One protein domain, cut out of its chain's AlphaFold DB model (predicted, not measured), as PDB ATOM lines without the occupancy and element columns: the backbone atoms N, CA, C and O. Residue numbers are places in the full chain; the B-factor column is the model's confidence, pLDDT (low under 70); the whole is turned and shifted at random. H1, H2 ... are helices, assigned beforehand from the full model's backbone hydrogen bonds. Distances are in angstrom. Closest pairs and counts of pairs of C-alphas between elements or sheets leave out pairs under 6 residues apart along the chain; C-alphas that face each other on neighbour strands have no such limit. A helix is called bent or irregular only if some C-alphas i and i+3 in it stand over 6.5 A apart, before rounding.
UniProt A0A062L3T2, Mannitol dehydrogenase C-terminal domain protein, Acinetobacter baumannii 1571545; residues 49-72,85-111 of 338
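Overview. This is residues 49 to 72 and 85 to 111 of the 338 residues of the protein "Mannitol dehydrogenase C-terminal domain protein" of Acinetobacter baumannii 1571545 (UniProt A0A062L3T2). What shape do these atoms make? Two long helices, H1 and H2, run nearly lengthwise in opposite ways, slid along each other and side by side over only part of their lengths, in a loose pair. Residues 85 to 98 of H2 stick out beyond this overlap and help to make a rod spanning 54 by 19 by 9 A. What is the make-up? The printed part has 51 residues, with two named helices in the order H1, H2 and no named strand, and the class is all helix. It is only just extended, close to loose, with a radius of gyration of the C-alphas of 15.1 A.

Along the chain. Where does the first helix run? H1 holds residues 49 to 71, from C-alpha 49 at (10.272, -95.837, -74.832) to C-alpha 71 at (36.280, -77.284, -66.283), a length of 33.1 A. And the second? H2 holds residues 85 to 108, 35.4 A from first to last C-alpha, and ends with C-alpha 108 at (23.209, -90.213, -58.058). It is neither bent nor irregular, but only just: C-alphas 101 and 104 are 6.4 A apart.

Arrangement. How do H1 and H2 stand to each other? They are close but not clearly touching, with closest C-alphas those of Leu 62 and Ile 107, 7.2 A apart. Their lines stand at a shallow tilt of 10 degrees, opposite ways. How do their backbones fare? In H1 every O i to N i+4 pair is within hydrogen-bond range; in H2, 18 of 20 are.

Size, cuts and confidence. How far does it reach? The C-alphas of Gln 49 and Gln 85, the two farthest apart, are 54.5 A apart. Where is the cut? Residues 73 to 84 are not printed, and C-alphas 72 and 85 are 22.3 A apart across the cut. Where is confidence low? The mean pLDDT of the printed part is 71.7, and 25 residues are under 70, among them residues 67 to 72 and 98 to 110.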
ATOM      1  N   GLN A  49       9.786 -97.029 -74.136       75.19
ATOM      2  CA  GLN A  49      10.272 -95.837 -74.832       75.19
ATOM      3  C   GLN A  49      10.399 -94.625 -73.900       75.19
ATOM      4  O   GLN A  49      11.398 -93.913 -73.963       75.19
ATOM      5  N   ASN A  50       9.424 -94.386 -73.021       78.06
ATOM      6  CA  ASN A  50       9.485 -93.272 -72.071       78.06
ATOM      7  C   ASN A  50      10.515 -93.521 -70.961       78.06
ATOM      8  O   ASN A  50      11.200 -92.588 -70.551       78.06
ATOM      9  N   LEU A  51      10.672 -94.770 -70.516       82.25
ATOM     10  CA  LEU A  51      11.757 -95.182 -69.617       82.25
ATOM     11  C   LEU A  51      13.128 -94.950 -70.262       82.25
ATOM     12  O   LEU A  51      13.987 -94.319 -69.659       82.25
ATOM     13  N   TYR A  52      13.308 -95.377 -71.514       78.31
ATOM     14  CA  TYR A  52      14.549 -95.165 -72.259       78.31
ATOM     15  C   TYR A  52      14.850 -93.676 -72.473       78.31
ATOM     16  O   TYR A  52      15.985 -93.244 -72.297       78.31
ATOM     17  N   ARG A  53      13.834 -92.863 -72.794       80.88
ATOM     18  CA  ARG A  53      13.983 -91.403 -72.896       80.88
ATOM     19  C   ARG A  53      14.439 -90.783 -71.576       80.88
ATOM     20  O   ARG A  53      15.368 -89.985 -71.600       80.88
ATOM     21  N   GLN A  54      13.829 -91.160 -70.449       86.75
ATOM     22  CA  GLN A  54      14.262 -90.697 -69.126       86.75
ATOM     23  C   GLN A  54      15.704 -91.103 -68.830       86.75
ATOM     24  O   GLN A  54      16.491 -90.261 -68.406       86.75
ATOM     25  N   LEU A  55      16.053 -92.366 -69.087       83.81
ATOM     26  CA  LEU A  55      17.404 -92.875 -68.876       83.81
ATOM     27  C   LEU A  55      18.421 -92.089 -69.703       83.81
ATOM     28  O   LEU A  55      19.426 -91.650 -69.164       83.81
ATOM     29  N   ARG A  56      18.130 -91.843 -70.985       83.62
ATOM     30  CA  ARG A  56      19.001 -91.066 -71.871       83.62
ATOM     31  C   ARG A  56      19.176 -89.623 -71.395       83.62
ATOM     32  O   ARG A  56      20.285 -89.115 -71.419       83.62
ATOM     33  N   ILE A  57      18.099 -88.968 -70.958       84.25
ATOM     34  CA  ILE A  57      18.171 -87.598 -70.422       84.25
ATOM     35  C   ILE A  57      19.036 -87.566 -69.158       84.25
ATOM     36  O   ILE A  57      19.920 -86.722 -69.053       84.25
ATOM     37  N   LYS A  58      18.825 -88.501 -68.226       83.94
ATOM     38  CA  LYS A  58      19.609 -88.580 -66.985       83.94
ATOM     39  C   LYS A  58      21.067 -88.947 -67.227       83.94
ATOM     40  O   LYS A  58      21.934 -88.397 -66.565       83.94
ATOM     41  N   HIS A  59      21.332 -89.835 -68.181       83.38
ATOM     42  CA  HIS A  59      22.685 -90.159 -68.615       83.38
ATOM     43  C   HIS A  59      23.394 -88.913 -69.151       83.38
ATOM     44  O   HIS A  59      24.477 -88.587 -68.695       83.38
ATOM     45  N   ASN A  60      22.761 -88.164 -70.056       83.06
ATOM     46  CA  ASN A  60      23.355 -86.935 -70.586       83.06
ATOM     47  C   ASN A  60      23.588 -85.878 -69.497       83.06
ATOM     48  O   ASN A  60      24.591 -85.181 -69.536       83.06
ATOM     49  N   PHE A  61      22.680 -85.769 -68.522       82.12
ATOM     50  CA  PHE A  61      22.849 -84.868 -67.382       82.12
ATOM     51  C   PHE A  61      24.059 -85.247 -66.516       82.12
ATOM     52  O   PHE A  61      24.777 -84.363 -66.058       82.12
ATOM     53  N   LEU A  62      24.301 -86.550 -66.321       79.62
ATOM     54  CA  LEU A  62      25.489 -87.051 -65.628       79.62
ATOM     55  C   LEU A  62      26.768 -86.696 -66.380       79.62
ATOM     56  O   LEU A  62      27.678 -86.154 -65.768       79.62
ATOM     57  N   GLU A  63      26.811 -86.973 -67.684       79.19
ATOM     58  CA  GLU A  63      27.977 -86.673 -68.524       79.19
ATOM     59  C   GLU A  63      28.312 -85.176 -68.488       79.19
ATOM     60  O   GLU A  63      29.452 -84.820 -68.223       79.19
ATOM     61  N   GLN A  64      27.310 -84.296 -68.625       76.62
ATOM     62  CA  GLN A  64      27.510 -82.843 -68.530       76.62
ATOM     63  C   GLN A  64      28.112 -82.412 -67.188       76.62
ATOM     64  O   GLN A  64      29.023 -81.599 -67.160       76.62
ATOM     65  N   HIS A  65      27.646 -82.977 -66.072       73.56
ATOM     66  CA  HIS A  65      28.200 -82.630 -64.760       73.56
ATOM     67  C   HIS A  65      29.612 -83.178 -64.552       73.56
ATOM     68  O   HIS A  65      30.405 -82.559 -63.849       73.56
ATOM     69  N   LEU A  66      29.930 -84.344 -65.121       71.38
ATOM     70  CA  LEU A  66      31.293 -84.869 -65.093       71.38
ATOM     71  C   LEU A  66      32.235 -83.967 -65.906       71.38
ATOM     72  O   LEU A  66      33.333 -83.685 -65.434       71.38
ATOM     73  N   GLU A  67      31.784 -83.456 -67.055       69.12
ATOM     74  CA  GLU A  67      32.528 -82.492 -67.878       69.12
ATOM     75  C   GLU A  67      32.683 -81.116 -67.193       69.12
ATOM     76  O   GLU A  67      33.777 -80.555 -67.205       69.12
ATOM     77  N   ASP A  68      31.641 -80.582 -66.544       64.44
ATOM     78  CA  ASP A  68      31.701 -79.294 -65.823       64.44
ATOM     79  C   ASP A  68      32.698 -79.337 -64.644       64.44
ATOM     80  O   ASP A  68      33.405 -78.365 -64.374       64.44
ATOM     81  N   VAL A  69      32.824 -80.489 -63.972       60.09
ATOM     82  CA  VAL A  69      33.817 -80.699 -62.901       60.09
ATOM     83  C   VAL A  69      35.250 -80.687 -63.437       60.09
ATOM     84  O   VAL A  69      36.155 -80.267 -62.716       60.09
ATOM     85  N   GLU A  70      35.471 -81.119 -64.680       58.84
ATOM     86  CA  GLU A  70      36.778 -81.015 -65.339       58.84
ATOM     87  C   GLU A  70      37.100 -79.577 -65.786       58.84
ATOM     88  O   GLU A  70      38.257 -79.281 -66.070       58.84
ATOM     89  N   GLN A  71      36.110 -78.674 -65.836       54.09
ATOM     90  CA  GLN A  71      36.280 -77.284 -66.283       54.09
ATOM     91  C   GLN A  71      36.309 -76.246 -65.140       54.09
ATOM     92  O   GLN A  71      36.858 -75.159 -65.331       54.09
ATOM     93  N   GLU A  72      35.802 -76.555 -63.939       52.84
ATOM     94  CA  GLU A  72      35.873 -75.705 -62.726       52.84
ATOM     95  C   GLU A  72      37.271 -75.676 -62.047       52.84
ATOM     96  O   GLU A  72      37.396 -75.641 -60.817       52.84
ATOM     97  N   GLN A  85      54.317 -74.683 -48.515       67.75
ATOM     98  CA  GLN A  85      54.132 -75.093 -49.917       67.75
ATOM     99  C   GLN A  85      53.737 -76.574 -50.064       67.75
ATOM    100  O   GLN A  85      52.848 -76.906 -50.845       67.75
ATOM    101  N   ASP A  86      54.338 -77.461 -49.264       69.56
ATOM    102  CA  ASP A  86      54.004 -78.891 -49.271       69.56
ATOM    103  C   ASP A  86      52.594 -79.166 -48.734       69.56
ATOM    104  O   ASP A  86      51.892 -80.037 -49.248       69.56
ATOM    105  N   GLN A  87      52.145 -78.395 -47.739       67.88
ATOM    106  CA  GLN A  87      50.796 -78.511 -47.186       67.88
ATOM    107  C   GLN A  87      49.732 -77.986 -48.155       67.88
ATOM    108  O   GLN A  87      48.659 -78.576 -48.221       67.88
ATOM    109  N   GLN A  88      50.016 -76.933 -48.931       65.12
ATOM    110  CA  GLN A  88      49.130 -76.475 -50.011       65.12
ATOM    111  C   GLN A  88      48.997 -77.535 -51.107       65.12
ATOM    112  O   GLN A  88      47.882 -77.866 -51.505       65.12
ATOM    113  N   ASN A  89      50.118 -78.124 -51.533       71.69
ATOM    114  CA  ASN A  89      50.113 -79.179 -52.544       71.69
ATOM    115  C   ASN A  89      49.328 -80.413 -52.064       71.69
ATOM    116  O   ASN A  89      48.489 -80.936 -52.795       71.69
ATOM    117  N   GLN A  90      49.541 -80.856 -50.819       72.12
ATOM    118  CA  GLN A  90      48.770 -81.961 -50.238       72.12
ATOM    119  C   GLN A  90      47.288 -81.621 -50.057       72.12
ATOM    120  O   GLN A  90      46.440 -82.458 -50.355       72.12
ATOM    121  N   ALA A  91      46.959 -80.411 -49.596       68.75
ATOM    122  CA  ALA A  91      45.575 -79.984 -49.424       68.75
ATOM    123  C   ALA A  91      44.823 -79.934 -50.760       68.75
ATOM    124  O   ALA A  91      43.695 -80.413 -50.815       68.75
ATOM    125  N   SER A  92      45.456 -79.455 -51.836       72.81
ATOM    126  CA  SER A  92      44.876 -79.482 -53.185       72.81
ATOM    127  C   SER A  92      44.564 -80.913 -53.623       72.81
ATOM    128  O   SER A  92      43.443 -81.202 -54.020       72.81
ATOM    129  N   ILE A  93      45.502 -81.848 -53.425       75.62
ATOM    130  CA  ILE A  93      45.295 -83.270 -53.748       75.62
ATOM    131  C   ILE A  93      44.146 -83.873 -52.926       75.62
ATOM    132  O   ILE A  93      43.360 -84.668 -53.445       75.62
ATOM    133  N   TYR A  94      44.030 -83.528 -51.640       75.06
ATOM    134  CA  TYR A  94      42.931 -84.004 -50.798       75.06
ATOM    135  C   TYR A  94      41.584 -83.405 -51.207       75.06
ATOM    136  O   TYR A  94      40.595 -84.133 -51.232       75.06
ATOM    137  N   VAL A  95      41.537 -82.117 -51.555       70.94
ATOM    138  CA  VAL A  95      40.327 -81.443 -52.047       70.94
ATOM    139  C   VAL A  95      39.904 -82.014 -53.400       70.94
ATOM    140  O   VAL A  95      38.726 -82.327 -53.557       70.94
ATOM    141  N   ASP A  96      40.835 -82.259 -54.320       69.38
ATOM    142  CA  ASP A  96      40.557 -82.878 -55.621       69.38
ATOM    143  C   ASP A  96      40.042 -84.310 -55.467       69.38
ATOM    144  O   ASP A  96      39.030 -84.687 -56.067       69.38
ATOM    145  N   ASN A  97      40.682 -85.111 -54.608       70.06
ATOM    146  CA  ASN A  97      40.215 -86.464 -54.306       70.06
ATOM    147  C   ASN A  97      38.846 -86.462 -53.618       70.06
ATOM    148  O   ASN A  97      38.016 -87.321 -53.918       70.06
ATOM    149  N   MET A  98      38.580 -85.524 -52.707       66.50
ATOM    150  CA  MET A  98      37.257 -85.399 -52.097       66.50
ATOM    151  C   MET A  98      36.218 -84.953 -53.133       66.50
ATOM    152  O   MET A  98      35.167 -85.579 -53.232       66.50
ATOM    153  N   ARG A  99      36.506 -83.955 -53.974       65.94
ATOM    154  CA  ARG A  99      35.581 -83.459 -55.005       65.94
ATOM    155  C   ARG A  99      35.203 -84.562 -55.998       65.94
ATOM    156  O   ARG A  99      34.013 -84.796 -56.203       65.94
ATOM    157  N   ARG A 100      36.185 -85.305 -56.522       66.69
ATOM    158  CA  ARG A 100      35.961 -86.421 -57.462       66.69
ATOM    159  C   ARG A 100      35.129 -87.562 -56.875       66.69
ATOM    160  O   ARG A 100      34.391 -88.200 -57.612       66.69
ATOM    161  N   ASN A 101      35.226 -87.817 -55.569       66.44
ATOM    162  CA  ASN A 101      34.529 -88.939 -54.932       66.44
ATOM    163  C   ASN A 101      33.177 -88.560 -54.296       66.44
ATOM    164  O   ASN A 101      32.286 -89.405 -54.232       66.44
ATOM    165  N   PHE A 102      32.990 -87.316 -53.839       62.62
ATOM    166  CA  PHE A 102      31.750 -86.875 -53.179       62.62
ATOM    167  C   PHE A 102      30.697 -86.312 -54.152       62.62
ATOM    168  O   PHE A 102      29.504 -86.529 -53.939       62.62
ATOM    169  N   GLN A 103      31.095 -85.633 -55.236       61.53
ATOM    170  CA  GLN A 103      30.155 -85.007 -56.185       61.53
ATOM    171  C   GLN A 103      29.317 -86.017 -57.003       61.53
ATOM    172  O   GLN A 103      28.094 -85.851 -57.067       61.53
ATOM    173  N   PRO A 104      29.879 -87.125 -57.538       63.81
ATOM    174  CA  PRO A 104      29.075 -88.147 -58.217       63.81
ATOM    175  C   PRO A 104      28.014 -88.766 -57.298       63.81
ATOM    176  O   PRO A 104      26.903 -89.063 -57.736       63.81
ATOM    177  N   GLY A 105      28.323 -88.905 -56.003       64.31
ATOM    178  CA  GLY A 105      27.383 -89.396 -54.993       64.31
ATOM    179  C   GLY A 105      26.145 -88.506 -54.837       64.31
ATOM    180  O   GLY A 105      25.035 -89.025 -54.736       64.31
ATOM    181  N   HIS A 106      26.308 -87.179 -54.885       67.50
ATOM    182  CA  HIS A 106      25.190 -86.231 -54.830       67.50
ATOM    183  C   HIS A 106      24.329 -86.244 -56.100       67.50
ATOM    184  O   HIS A 106      23.106 -86.147 -56.016       67.50
ATOM    185  N   ILE A 107      24.930 -86.435 -57.277       68.19
ATOM    186  CA  ILE A 107      24.177 -86.525 -58.538       68.19
ATOM    187  C   ILE A 107      23.351 -87.810 -58.575       68.19
ATOM    188  O   ILE A 107      22.173 -87.773 -58.938       68.19
ATOM    189  N   LEU A 108      23.921 -88.936 -58.137       69.12
ATOM    190  CA  LEU A 108      23.209 -90.213 -58.058       69.12
ATOM    191  C   LEU A 108      21.988 -90.141 -57.127       69.12
ATOM    192  O   LEU A 108      20.977 -90.778 -57.413       69.12
ATOM    193  N   GLN A 109      22.025 -89.312 -56.076       69.69
ATOM    194  CA  GLN A 109      20.857 -89.052 -55.219       69.69
ATOM    195  C   GLN A 109      19.711 -88.333 -55.951       69.69
ATOM    196  O   GLN A 109      18.571 -88.416 -55.512       69.69
ATOM    197  N   SER A 110      19.987 -87.654 -57.068       67.88
ATOM    198  CA  SER A 110      18.978 -86.997 -57.918       67.88
ATOM    199  C   SER A 110      18.528 -87.860 -59.115       67.88
ATOM    200  O   SER A 110      17.652 -87.479 -59.905       67.88
ATOM    201  N   MET A 111      19.097 -89.062 -59.271       72.81
ATOM    202  CA  MET A 111      18.823 -89.975 -60.384       72.81
ATOM    203  C   MET A 111      17.567 -90.838 -60.186       72.81
ATOM    204  O   MET A 111      17.561 -92.037 -60.449       72.81
TER     205      MET A 111